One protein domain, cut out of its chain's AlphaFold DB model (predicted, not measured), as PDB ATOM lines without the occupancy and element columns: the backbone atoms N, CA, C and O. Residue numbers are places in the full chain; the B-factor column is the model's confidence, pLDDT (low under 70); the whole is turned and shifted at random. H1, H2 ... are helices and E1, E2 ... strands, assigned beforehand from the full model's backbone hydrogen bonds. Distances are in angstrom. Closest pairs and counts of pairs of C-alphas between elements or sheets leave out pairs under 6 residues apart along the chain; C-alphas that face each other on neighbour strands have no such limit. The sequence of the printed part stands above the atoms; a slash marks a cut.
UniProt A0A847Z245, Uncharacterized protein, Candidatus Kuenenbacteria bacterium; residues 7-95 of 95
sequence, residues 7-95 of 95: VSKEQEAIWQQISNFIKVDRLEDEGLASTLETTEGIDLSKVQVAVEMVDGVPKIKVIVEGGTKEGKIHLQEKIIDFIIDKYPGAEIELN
ATOM      1  N   VAL A   7      19.961  22.512 -29.360       60.47
ATOM      2  CA  VAL A   7      18.747  22.416 -28.533       60.47
ATOM      3  C   VAL A   7      18.200  23.797 -28.161       60.47
ATOM      4  O   VAL A   7      17.000  24.033 -28.267       60.47
ATOM      5  N   SER A   8      19.070  24.743 -27.792       72.62
ATOM      6  CA  SER A   8      18.643  26.093 -27.406       72.62
ATOM      7  C   SER A   8      18.075  26.900 -28.572       72.62
ATOM      8  O   SER A   8      17.197  27.724 -28.353       72.62
ATOM      9  N   LYS A   9      18.535  26.667 -29.808       79.94
ATOM     10  CA  LYS A   9      18.020  27.380 -30.988       79.94
ATOM     11  C   LYS A   9      16.658  26.858 -31.408       79.94
ATOM     12  O   LYS A   9      15.792  27.648 -31.764       79.94
ATOM     13  N   GLU A  10      16.471  25.544 -31.364       81.44
ATOM     14  CA  GLU A  10      15.184  24.931 -31.676       81.44
ATOM     15  C   GLU A  10      14.145  25.283 -30.606       81.44
ATOM     16  O   GLU A  10      13.067  25.772 -30.932       81.44
ATOM     17  N   GLN A  11      14.515  25.186 -29.327       83.44
ATOM     18  CA  GLN A  11      13.709  25.654 -28.199       83.44
ATOM     19  C   GLN A  11      13.337  27.139 -28.335       83.44
ATOM     20  O   GLN A  11      12.172  27.494 -28.168       83.44
ATOM     21  N   GLU A  12      14.301  28.005 -28.666       83.88
ATOM     22  CA  GLU A  12      14.055  29.432 -28.887       83.88
ATOM     23  C   GLU A  12      13.146  29.668 -30.095       83.88
ATOM     24  O   GLU A  12      12.254  30.505 -30.014       83.88
ATOM     25  N   ALA A  13      13.300  28.917 -31.188       85.00
ATOM     26  CA  ALA A  13      12.442  29.026 -32.363       85.00
ATOM     27  C   ALA A  13      10.998  28.593 -32.069       85.00
ATOM     28  O   ALA A  13      10.062  29.274 -32.488       85.00
ATOM     29  N   ILE A  14      10.804  27.500 -31.327       85.94
ATOM     30  CA  ILE A  14       9.483  27.036 -30.878       85.94
ATOM     31  C   ILE A  14       8.867  28.075 -29.939       85.94
ATOM     32  O   ILE A  14       7.726  28.498 -30.131       85.94
ATOM     33  N   TRP A  15       9.636  28.545 -28.955       85.56
ATOM     34  CA  TRP A  15       9.195  29.580 -28.026       85.56
ATOM     35  C   TRP A  15       8.821  30.870 -28.759       85.56
ATOM     36  O   TRP A  15       7.764  31.435 -28.489       85.56
ATOM     37  N   GLN A  16       9.635  31.305 -29.724       83.00
ATOM     38  CA  GLN A  16       9.347  32.445 -30.590       83.00
ATOM     39  C   GLN A  16       8.055  32.204 -31.362       83.00
ATOM     40  O   GLN A  16       7.208  33.078 -31.341       83.00
ATOM     41  N   GLN A  17       7.846  31.044 -31.991       83.12
ATOM     42  CA  GLN A  17       6.624  30.775 -32.754       83.12
ATOM     43  C   GLN A  17       5.366  30.772 -31.889       83.12
ATOM     44  O   GLN A  17       4.370  31.354 -32.294       83.12
ATOM     45  N   ILE A  18       5.407  30.185 -30.692       81.00
ATOM     46  CA  ILE A  18       4.251  30.145 -29.784       81.00
ATOM     47  C   ILE A  18       4.019  31.519 -29.149       81.00
ATOM     48  O   ILE A  18       2.891  32.003 -29.105       81.00
ATOM     49  N   SER A  19       5.081  32.191 -28.696       77.81
ATOM     50  CA  SER A  19       4.991  33.557 -28.171       77.81
ATOM     51  C   SER A  19       4.506  34.520 -29.246       77.81
ATOM     52  O   SER A  19       3.710  35.409 -28.956       77.81
ATOM     53  N   ASN A  20       4.949  34.326 -30.488       77.31
ATOM     54  CA  ASN A  20       4.504  35.090 -31.633       77.31
ATOM     55  C   ASN A  20       3.087  34.701 -32.029       77.31
ATOM     56  O   ASN A  20       2.349  35.604 -32.321       77.31
ATOM     57  N   PHE A  21       2.634  33.450 -31.947       76.44
ATOM     58  CA  PHE A  21       1.219  33.099 -32.126       76.44
ATOM     59  C   PHE A  21       0.351  33.846 -31.107       76.44
ATOM     60  O   PHE A  21      -0.522  34.606 -31.497       76.44
ATOM     61  N   ILE A  22       0.692  33.783 -29.817       71.00
ATOM     62  CA  ILE A  22      -0.015  34.514 -28.749       71.00
ATOM     63  C   ILE A  22       0.069  36.041 -28.948       71.00
ATOM     64  O   ILE A  22      -0.842  36.773 -28.565       71.00
ATOM     65  N   LYS A  23       1.161  36.552 -29.540       63.72
ATOM     66  CA  LYS A  23       1.361  37.984 -29.828       63.72
ATOM     67  C   LYS A  23       0.833  38.461 -31.183       63.72
ATOM     68  O   LYS A  23       0.570  39.646 -31.301       63.72
ATOM     69  N   VAL A  24       0.734  37.615 -32.196       51.97
ATOM     70  CA  VAL A  24       0.315  37.909 -33.579       51.97
ATOM     71  C   VAL A  24      -1.163  37.636 -33.736       51.97
ATOM     72  O   VAL A  24      -1.808  38.350 -34.491       51.97
ATOM     73  N   ASP A  25      -1.743  36.776 -32.900       49.12
ATOM     74  CA  ASP A  25      -3.166  36.868 -32.574       49.12
ATOM     75  C   ASP A  25      -3.521  38.307 -32.113       49.12
ATOM     76  O   ASP A  25      -4.628  38.763 -32.354       49.12
ATOM     77  N   ARG A  26      -2.558  39.106 -31.592       44.06
ATOM     78  CA  ARG A  26      -2.736  40.558 -31.325       44.06
ATOM     79  C   ARG A  26      -2.651  41.479 -32.557       44.06
ATOM     80  O   ARG A  26      -2.895  42.670 -32.388       44.06
ATOM     81  N   LEU A  27      -2.228  41.017 -33.741       37.81
ATOM     82  CA  LEU A  27      -1.895  41.886 -34.891       37.81
ATOM     83  C   LEU A  27      -2.485  41.455 -36.242       37.81
ATOM     84  O   LEU A  27      -2.784  42.332 -37.047       37.81
ATOM     85  N   GLU A  28      -2.645  40.160 -36.520       41.84
ATOM     86  CA  GLU A  28      -3.226  39.684 -37.790       41.84
ATOM     87  C   GLU A  28      -4.743  39.471 -37.714       41.84
ATOM     88  O   GLU A  28      -5.403  39.365 -38.746       41.84
ATOM     89  N   ASP A  29      -5.313  39.513 -36.510       43.78
ATOM     90  CA  ASP A  29      -6.736  39.320 -36.272       43.78
ATOM     91  C   ASP A  29      -7.257  40.415 -35.320       43.78
ATOM     92  O   ASP A  29      -7.499  40.202 -34.131       43.78
ATOM     93  N   GLU A  30      -7.466  41.631 -35.844       43.91
ATOM     94  CA  GLU A  30      -8.233  42.680 -35.138       43.91
ATOM     95  C   GLU A  30      -9.629  42.175 -34.684       43.91
ATOM     96  O   GLU A  30     -10.265  42.800 -33.834       43.91
ATOM     97  N   GLY A  31     -10.089  41.025 -35.200       39.94
ATOM     98  CA  GLY A  31     -11.288  40.306 -34.779       39.94
ATOM     99  C   GLY A  31     -11.096  39.402 -33.558       39.94
ATOM    100  O   GLY A  31     -11.869  39.522 -32.611       39.94
ATOM    101  N   LEU A  32     -10.105  38.504 -33.525       41.28
ATOM    102  CA  LEU A  32      -9.951  37.528 -32.433       41.28
ATOM    103  C   LEU A  32      -9.369  38.109 -31.140       41.28
ATOM    104  O   LEU A  32      -9.905  37.787 -30.084       41.28
ATOM    105  N   ALA A  33      -8.381  39.011 -31.171       43.38
ATOM    106  CA  ALA A  33      -7.849  39.618 -29.940       43.38
ATOM    107  C   ALA A  33      -8.861  40.542 -29.243       43.38
ATOM    108  O   ALA A  33      -9.018  40.480 -28.022       43.38
ATOM    109  N   SER A  34      -9.628  41.326 -30.014       36.66
ATOM    110  CA  SER A  34     -10.780  42.085 -29.492       36.66
ATOM    111  C   SER A  34     -11.981  41.197 -29.148       36.66
ATOM    112  O   SER A  34     -12.954  41.665 -28.567       36.66
ATOM    113  N   THR A  35     -11.959  39.908 -29.486       48.25
ATOM    114  CA  THR A  35     -12.994  38.969 -29.038       48.25
ATOM    115  C   THR A  35     -12.521  38.203 -27.799       48.25
ATOM    116  O   THR A  35     -13.273  38.093 -26.848       48.25
ATOM    117  N   LEU A  36     -11.270  37.766 -27.696       48.94
ATOM    118  CA  LEU A  36     -10.741  37.041 -26.534       48.94
ATOM    119  C   LEU A  36     -10.483  37.943 -25.312       48.94
ATOM    120  O   LEU A  36     -10.926  37.610 -24.210       48.94
ATOM    121  N   GLU A  37      -9.837  39.108 -25.474       50.44
ATOM    122  CA  GLU A  37      -9.634  40.049 -24.353       50.44
ATOM    123  C   GLU A  37     -10.965  40.666 -23.894       50.44
ATOM    124  O   GLU A  37     -11.147  40.953 -22.711       50.44
ATOM    125  N   THR A  38     -11.917  40.860 -24.811       50.22
ATOM    126  CA  THR A  38     -13.123  41.672 -24.561       50.22
ATOM    127  C   THR A  38     -14.432  40.867 -24.466       50.22
ATOM    128  O   THR A  38     -15.377  41.343 -23.840       50.22
ATOM    129  N   THR A  39     -14.460  39.609 -24.923       50.62
ATOM    130  CA  THR A  39     -15.576  38.645 -24.730       50.62
ATOM    131  C   THR A  39     -15.256  37.607 -23.653       50.62
ATOM    132  O   THR A  39     -16.144  37.243 -22.888       50.62
ATOM    133  N   GLU A  40     -13.996  37.167 -23.536       60.28
ATOM    134  CA  GLU A  40     -13.589  36.120 -22.580       60.28
ATOM    135  C   GLU A  40     -12.699  36.638 -21.431       60.28
ATOM    136  O   GLU A  40     -12.368  35.894 -20.499       60.28
ATOM    137  N   GLY A  41     -12.349  37.929 -21.447       64.94
ATOM    138  CA  GLY A  41     -11.661  38.626 -20.357       64.94
ATOM    139  C   GLY A  41     -10.249  38.118 -20.075       64.94
ATOM    140  O   GLY A  41      -9.771  38.268 -18.951       64.94
ATOM    141  N   ILE A  42      -9.611  37.456 -21.043       73.06
ATOM    142  CA  ILE A  42      -8.278  36.868 -20.888       73.06
ATOM    143  C   ILE A  42      -7.227  37.969 -20.804       73.06
ATOM    144  O   ILE A  42      -7.147  38.829 -21.671       73.06
ATOM    145  N   ASP A  43      -6.376  37.904 -19.781       74.31
ATOM    146  CA  ASP A  43      -5.223  38.794 -19.680       74.31
ATOM    147  C   ASP A  43      -4.024  38.101 -20.327       74.31
ATOM    148  O   ASP A  43      -3.301  37.327 -19.692       74.31
ATOM    149  N   LEU A  44      -3.828  38.370 -21.619       71.44
ATOM    150  CA  LEU A  44      -2.725  37.804 -22.398       71.44
ATOM    151  C   LEU A  44      -1.349  38.233 -21.863       71.44
ATOM    152  O   LEU A  44      -0.354  37.555 -22.110       71.44
ATOM    153  N   SER A  45      -1.273  39.316 -21.079       72.19
ATOM    154  CA  SER A  45      -0.027  39.738 -20.423       72.19
ATOM    155  C   SER A  45       0.359  38.815 -19.262       72.19
ATOM    156  O   SER A  45       1.507  38.835 -18.821       72.19
ATOM    157  N   LYS A  46      -0.580  37.991 -18.780       81.12
ATOM    158  CA  LYS A  46      -0.371  36.954 -17.760       81.12
ATOM    159  C   LYS A  46      -0.242  35.545 -18.342       81.12
ATOM    160  O   LYS A  46      -0.308  34.572 -17.589       81.12
ATOM    161  N   VAL A  47      -0.075  35.430 -19.658       81.69
ATOM    162  CA  VAL A  47       0.223  34.156 -20.311       81.69
ATOM    163  C   VAL A  47       1.733  33.963 -20.338       81.69
ATOM    164  O   VAL A  47       2.470  34.773 -20.898       81.69
ATOM    165  N   GLN A  48       2.197  32.877 -19.730       83.81
ATOM    166  CA  GLN A  48       3.602  32.488 -19.726       83.81
ATOM    167  C   GLN A  48       3.775  31.222 -20.555       83.81
ATOM    168  O   GLN A  48       3.023  30.263 -20.396       83.81
ATOM    169  N   VAL A  49       4.783  31.213 -21.423       84.81
ATOM    170  CA  VAL A  49       5.151  30.047 -22.229       84.81
ATOM    171  C   VAL A  49       6.588  29.683 -21.916       84.81
ATOM    172  O   VAL A  49       7.487  30.516 -22.044       84.81
ATOM    173  N   ALA A  50       6.793  28.430 -21.539       86.12
ATOM    174  CA  ALA A  50       8.094  27.809 -21.415       86.12
ATOM    175  C   ALA A  50       8.161  26.629 -22.384       86.12
ATOM    176  O   ALA A  50       7.212  25.865 -22.520       86.12
ATOM    177  N   VAL A  51       9.286  26.490 -23.065       86.81
ATOM    178  CA  VAL A  51       9.581  25.332 -23.908       86.81
ATOM    179  C   VAL A  51      10.819  24.695 -23.315       86.81
ATOM    180  O   VAL A  51      11.712  25.419 -22.893       86.81
ATOM    181  N   GLU A  52      10.878  23.379 -23.261       88.12
ATOM    182  CA  GLU A  52      12.018  22.580 -22.830       88.12
ATOM    183  C   GLU A  52      12.166  21.408 -23.803       88.12
ATOM    184  O   GLU A  52      11.186  20.985 -24.401       88.12
ATOM    185  N   MET A  53      13.373  20.894 -24.006       84.75
ATOM    186  CA  MET A  53      13.593  19.705 -24.834       84.75
ATOM    187  C   MET A  53      14.026  18.569 -23.914       84.75
ATOM    188  O   MET A  53      15.089  18.650 -23.295       84.75
ATOM    189  N   VAL A  54      13.210  17.522 -23.822       84.75
ATOM    190  CA  VAL A  54      13.444  16.361 -22.956       84.75
ATOM    191  C   VAL A  54      13.600  15.140 -23.851       84.75
ATOM    192  O   VAL A  54      12.691  14.808 -24.602       84.75
ATOM    193  N   ASP A  55      14.779  14.515 -23.841       85.94
ATOM    194  CA  ASP A  55      15.087  13.347 -24.685       85.94
ATOM    195  C   ASP A  55      14.785  13.553 -26.191       85.94
ATOM    196  O   ASP A  55      14.435  12.622 -26.915       85.94
ATOM    197  N   GLY A  56      14.928  14.792 -26.681       81.94
ATOM    198  CA  GLY A  56      14.640  15.167 -28.074       81.94
ATOM    199  C   GLY A  56      13.162  15.441 -28.372       81.94
ATOM    200  O   GLY A  56      12.824  15.766 -29.507       81.94
ATOM    201  N   VAL A  57      12.290  15.348 -27.368       86.81
ATOM    202  CA  VAL A  57      10.876  15.712 -27.459       86.81
ATOM    203  C   VAL A  57      10.679  17.135 -26.924       86.81
ATOM    204  O   VAL A  57      11.121  17.434 -25.810       86.81
ATOM    205  N   PRO A  58      10.015  18.031 -27.675       87.88
ATOM    206  CA  PRO A  58       9.673  19.353 -27.173       87.88
ATOM    207  C   PRO A  58       8.572  19.244 -26.119       87.88
ATOM    208  O   PRO A  58       7.454  18.818 -26.398       87.88
ATOM    209  N   LYS A  59       8.887  19.667 -24.900       91.06
ATOM    210  CA  LYS A  59       7.960  19.829 -23.789       91.06
ATOM    211  C   LYS A  59       7.579  21.297 -23.651       91.06
ATOM    212  O   LYS A  59       8.392  22.143 -23.289       91.06
ATOM    213  N   ILE A  60       6.328  21.608 -23.943       89.50
ATOM    214  CA  ILE A  60       5.797  22.964 -23.966       89.50
ATOM    215  C   ILE A  60       4.866  23.140 -22.775       89.50
ATOM    216  O   ILE A  60       3.857  22.451 -22.636       89.50
ATOM    217  N   LYS A  61       5.194  24.098 -21.916       90.19
ATOM    218  CA  LYS A  61       4.399  24.483 -20.760       90.19
ATOM    219  C   LYS A  61       3.780  25.854 -20.979       90.19
ATOM    220  O   LYS A  61       4.491  26.830 -21.207       90.19
ATOM    221  N   VAL A  62       2.461  25.934 -20.855       86.31
ATOM    222  CA  VAL A  62       1.703  27.180 -20.987       86.31
ATOM    223  C   VAL A  62       0.933  27.422 -19.699       86.31
ATOM    224  O   VAL A  62       0.190  26.559 -19.238       86.31
ATOM    225  N   ILE A  63       1.128  28.596 -19.109       86.25
ATOM    226  CA  ILE A  63       0.477  29.006 -17.866       86.25
ATOM    227  C   ILE A  63      -0.396  30.220 -18.165       86.25
ATOM    228  O   ILE A  63       0.109  31.231 -18.655       86.25
ATOM    229  N   VAL A  64      -1.691  30.134 -17.860       84.12
ATOM    230  CA  VAL A  64      -2.668  31.205 -18.092       84.12
ATOM    231  C   VAL A  64      -3.230  31.686 -16.753       84.12
ATOM    232  O   VAL A  64      -4.246  31.201 -16.244       84.12
ATOM    233  N   GLU A  65      -2.589  32.689 -16.149       81.00
ATOM    234  CA  GLU A  65      -2.971  33.153 -14.805       81.00
ATOM    235  C   GLU A  65      -4.113  34.186 -14.812       81.00
ATOM    236  O   GLU A  65      -4.787  34.363 -13.796       81.00
ATOM    237  N   GLY A  66      -4.426  34.807 -15.954       71.69
ATOM    238  CA  GLY A  66      -5.460  35.841 -16.068       71.69
ATOM    239  C   GLY A  66      -6.575  35.497 -17.052       71.69
ATOM    240  O   GLY A  66      -6.305  35.167 -18.199       71.69
ATOM    241  N   GLY A  67      -7.829  35.592 -16.600       78.31
ATOM    242  CA  GLY A  67      -9.013  35.459 -17.451       78.31
ATOM    243  C   GLY A  67     -10.179  34.712 -16.824       78.31
ATOM    244  O   GLY A  67     -10.071  34.181 -15.713       78.31
ATOM    245  N   THR A  68     -11.297  34.664 -17.548       81.50
ATOM    246  CA  THR A  68     -12.428  33.801 -17.185       81.50
ATOM    247  C   THR A  68     -12.065  32.333 -17.396       81.50
ATOM    248  O   THR A  68     -11.193  31.997 -18.193       81.50
ATOM    249  N   LYS A  69     -12.732  31.426 -16.674       82.38
ATOM    250  CA  LYS A  69     -12.483  29.984 -16.806       82.38
ATOM    251  C   LYS A  69     -12.700  29.492 -18.244       82.38
ATOM    252  O   LYS A  69     -11.915  28.676 -18.708       82.38
ATOM    253  N   GLU A  70     -13.732  29.993 -18.921       82.44
ATOM    254  CA  GLU A  70     -14.047  29.644 -20.313       82.44
ATOM    255  C   GLU A  70     -12.956  30.135 -21.266       82.44
ATOM    256  O   GLU A  70     -12.387  29.315 -21.980       82.44
ATOM    257  N   GLY A  71     -12.535  31.398 -21.148       79.38
ATOM    258  CA  GLY A  71     -11.434  31.926 -21.956       79.38
ATOM    259  C   GLY A  71     -10.119  31.188 -21.755       79.38
ATOM    260  O   GLY A  71      -9.363  30.997 -22.703       79.38
ATOM    261  N   LYS A  72      -9.831  30.750 -20.520       83.81
ATOM    262  CA  LYS A  72      -8.610  29.987 -20.229       83.81
ATOM    263  C   LYS A  72      -8.628  28.665 -20.974       83.81
ATOM    264  O   LYS A  72      -7.634  28.329 -21.603       83.81
ATOM    265  N   ILE A  73      -9.758  27.959 -20.928       83.88
ATOM    266  CA  ILE A  73      -9.945  26.691 -21.636       83.88
ATOM    267  C   ILE A  73      -9.856  26.924 -23.146       83.88
ATOM    268  O   ILE A  73      -9.078  26.249 -23.805       83.88
ATOM    269  N   HIS A  74     -10.563  27.922 -23.680       82.19
ATOM    270  CA  HIS A  74     -10.574  28.199 -25.113       82.19
ATOM    271  C   HIS A  74      -9.182  28.566 -25.653       82.19
ATOM    272  O   HIS A  74      -8.742  28.042 -26.678       82.19
ATOM    273  N   LEU A  75      -8.445  29.421 -24.935       81.19
ATOM    274  CA  LEU A  75      -7.068  29.768 -25.281       81.19
ATOM    275  C   LEU A  75      -6.145  28.546 -25.188       81.19
ATOM    276  O   LEU A  75      -5.331  28.321 -26.081       81.19
ATOM    277  N   GLN A  76      -6.270  27.758 -24.119       82.56
ATOM    278  CA  GLN A  76      -5.499  26.531 -23.945       82.56
ATOM    279  C   GLN A  76      -5.746  25.552 -25.098       82.56
ATOM    280  O   GLN A  76      -4.781  25.040 -25.653       82.56
ATOM    281  N   GLU A  77      -6.999  25.343 -25.508       85.56
ATOM    282  CA  GLU A  77      -7.357  24.488 -26.646       85.56
ATOM    283  C   GLU A  77      -6.739  24.988 -27.953       85.56
ATOM    284  O   GLU A  77      -6.116  24.205 -28.664       85.56
ATOM    285  N   LYS A  78      -6.825  26.291 -28.246       83.38
ATOM    286  CA  LYS A  78      -6.191  26.879 -29.438       83.38
ATOM    287  C   LYS A  78      -4.679  26.678 -29.459       83.38
ATOM    288  O   LYS A  78      -4.108  26.370 -30.503       83.38
ATOM    289  N   ILE A  79      -4.027  26.857 -28.312       82.56
ATOM    290  CA  ILE A  79      -2.582  26.664 -28.200       82.56
ATOM    291  C   ILE A  79      -2.227  25.181 -28.350       82.56
ATOM    292  O   ILE A  79      -1.268  24.866 -29.048       82.56
ATOM    293  N   ILE A  80      -3.005  24.271 -27.751       85.94
ATOM    294  CA  ILE A  80      -2.835  22.825 -27.946       85.94
ATOM    295  C   ILE A  80      -2.934  22.474 -29.429       85.94
ATOM    296  O   ILE A  80      -2.048  21.798 -29.941       85.94
ATOM    297  N   ASP A  81      -3.979  22.938 -30.113       85.56
ATOM    298  CA  ASP A  81      -4.230  22.624 -31.522       85.56
ATOM    299  C   ASP A  81      -3.067  23.100 -32.405       85.56
ATOM    300  O   ASP A  81      -2.496  22.321 -33.169       85.56
ATOM    301  N   PHE A  82      -2.607  24.337 -32.184       83.75
ATOM    302  CA  PHE A  82      -1.421  24.889 -32.841       83.75
ATOM    303  C   PHE A  82      -0.159  24.049 -32.588       83.75
ATOM    304  O   PHE A  82       0.613  23.782 -33.511       83.75
ATOM    305  N   ILE A  83       0.075  23.631 -31.341       85.31
ATOM    306  CA  ILE A  83       1.256  22.840 -30.983       85.31
ATOM    307  C   ILE A  83       1.191  21.450 -31.612       85.31
ATOM    308  O   ILE A  83       2.200  20.994 -32.132       85.31
ATOM    309  N   ILE A  84       0.040  20.779 -31.581       87.00
ATOM    310  CA  ILE A  84      -0.115  19.440 -32.163       87.00
ATOM    311  C   ILE A  84       0.059  19.491 -33.687       87.00
ATOM    312  O   ILE A  84       0.691  18.593 -34.245       87.00
ATOM    313  N   ASP A  85      -0.449  20.538 -34.348       86.06
ATOM    314  CA  ASP A  85      -0.269  20.765 -35.788       86.06
ATOM    315  C   ASP A  85       1.210  20.958 -36.157       86.06
ATOM    316  O   ASP A  85       1.728  20.308 -37.068       86.06
ATOM    317  N   LYS A  86       1.917  21.828 -35.426       82.81
ATOM    318  CA  LYS A  86       3.314  22.183 -35.724       82.81
ATOM    319  C   LYS A  86       4.335  21.171 -35.217       82.81
ATOM    320  O   LYS A  86       5.361  20.965 -35.863       82.81
ATOM    321  N   TYR A  87       4.069  20.569 -34.066       85.75
ATOM    322  CA  TYR A  87       4.981  19.719 -33.306       85.75
ATOM    323  C   TYR A  87       4.268  18.427 -32.885       85.75
ATOM    324  O   TYR A  87       4.008  18.199 -31.697       85.75
ATOM    325  N   PRO A  88       3.942  17.547 -33.849       83.06
ATOM    326  CA  PRO A  88       3.299  16.279 -33.549       83.06
ATOM    327  C   PRO A  88       4.208  15.434 -32.648       83.06
ATOM    328  O   PRO A  88       5.323  15.076 -33.024       83.06
ATOM    329  N   GLY A  89       3.722  15.117 -31.447       85.06
ATOM    330  CA  GLY A  89       4.478  14.382 -30.429       85.06
ATOM    331  C   GLY A  89       5.104  15.249 -29.335       85.06
ATOM    332  O   GLY A  89       5.727  14.691 -28.438       85.06
ATOM    333  N   ALA A  90       4.920  16.572 -29.372       88.31
ATOM    334  CA  ALA A  90       5.276  17.445 -28.260       88.31
ATOM    335  C   ALA A  90       4.493  17.085 -26.986       88.31
ATOM    336  O   ALA A  90       3.294  16.801 -27.035       88.31
ATOM    337  N   GLU A  91       5.154  17.149 -25.833       90.62
ATOM    338  CA  GLU A  91       4.481  17.060 -24.539       90.62
ATOM    339  C   GLU A  91       3.932  18.434 -24.155       90.62
ATOM    340  O   GLU A  91       4.669  19.416 -24.147       90.62
ATOM    341  N   ILE A  92       2.648  18.515 -23.806       89.25
ATOM    342  CA  ILE A  92       1.986  19.785 -23.489       89.25
ATOM    343  C   ILE A  92       1.564  19.780 -22.020       89.25
ATOM    344  O   ILE A  92       0.840  18.888 -21.578       89.25
ATOM    345  N   GLU A  93       1.991  20.789 -21.262       89.56
ATOM    346  CA  GLU A  93       1.603  20.996 -19.865       89.56
ATOM    347  C   GLU A  93       0.870  22.334 -19.715       89.56
ATOM    348  O   GLU A  93       1.438  23.400 -19.948       89.56
ATOM    349  N   LEU A  94      -0.396  22.290 -19.298       81.62
ATOM    350  CA  LEU A  94      -1.241  23.475 -19.138       81.62
ATOM    351  C   LEU A  94      -1.549  23.730 -17.662       81.62
ATOM    352  O   LEU A  94      -1.915  22.797 -16.946       81.62
ATOM    353  N   ASN A  95      -1.411  24.983 -17.218       76.94
ATOM    354  CA  ASN A  95      -1.826  25.446 -15.885       76.94
ATOM    355  C   ASN A  95      -2.652  26.734 -15.952       76.94
ATOM    356  O   ASN A  95      -2.331  27.611 -16.786       76.94
TER     357      ASN A  95
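AT A GLANCE: This is residues 7 to 95 of the 95 residues of an uncharacterized protein of Candidatus Kuenenbacteria bacterium (UniProt A0A847Z245). A small three-stranded sheet has two long helices, H1 and H3, over one face and its other face bare; the short helix H2 lies beyond one end of it, and residues 27 to 32 stick out. The printed part has 89 residues, with three named helices and three named strands in the order H1 H2 E1 E2 H3 E3. The sheet runs E1 E2 E3 and is mixed; the class is mixed, helices and strands. The whole is compact, radius of gyration of the C-alphas 13.0 A, with an elongated outline of 40 by 25 by 20 A.

HOW THE PARTS SIT: Start at the inner strand E2, residues 57 to 64. E1, residues 47 to 54, is its antiparallel neighbour in a hairpin; look for N 50 and O 61, 2.8 A apart, within hydrogen-bond range. E3, residues 91 to 94, is its parallel neighbour, with N 60 and O 91 at 2.8 A. H1, residues 7 to 24, and H3, residues 69 to 86, are on the same face: two layers, helices on one face of a sheet. H1 lies over E1, only just not over E2 with 2 C-alphas falling there, at a height over the sheet of 8.9 A; the closest C-alphas of H1 and E1, Trp 15 and Val 51, are 5.9 A apart. H3 lies over E2 and E3 at 9.1 A; E2, H3, E3 form a strand-helix-strand unit, parallel strands joined through a helix, with a right-handed crossover. H1 and H3 are close but not clearly touching. H2, residues 33 to 39, is not on the sheet. Every O i to N i+4 pair is within range in H1 and H3, and 2 of 3 in H2.

IN THESE COORDINATES: Find C-alpha 7 at (18.747, 22.416, -28.533); H1 runs 24.6 A from there. E1 spans 22.3 A, E2 22.6 A and H3 25.9 A. E3 ends at C-alpha 94, (-1.241, 23.475, -19.138).

THE WHOLE: The two farthest C-alphas, Thr 38 and Asp 55, are 40.0 A apart. The printed part has no cut, and no link is long. Look for pLDDT under 70 at residue 7 and residues 23 to 41.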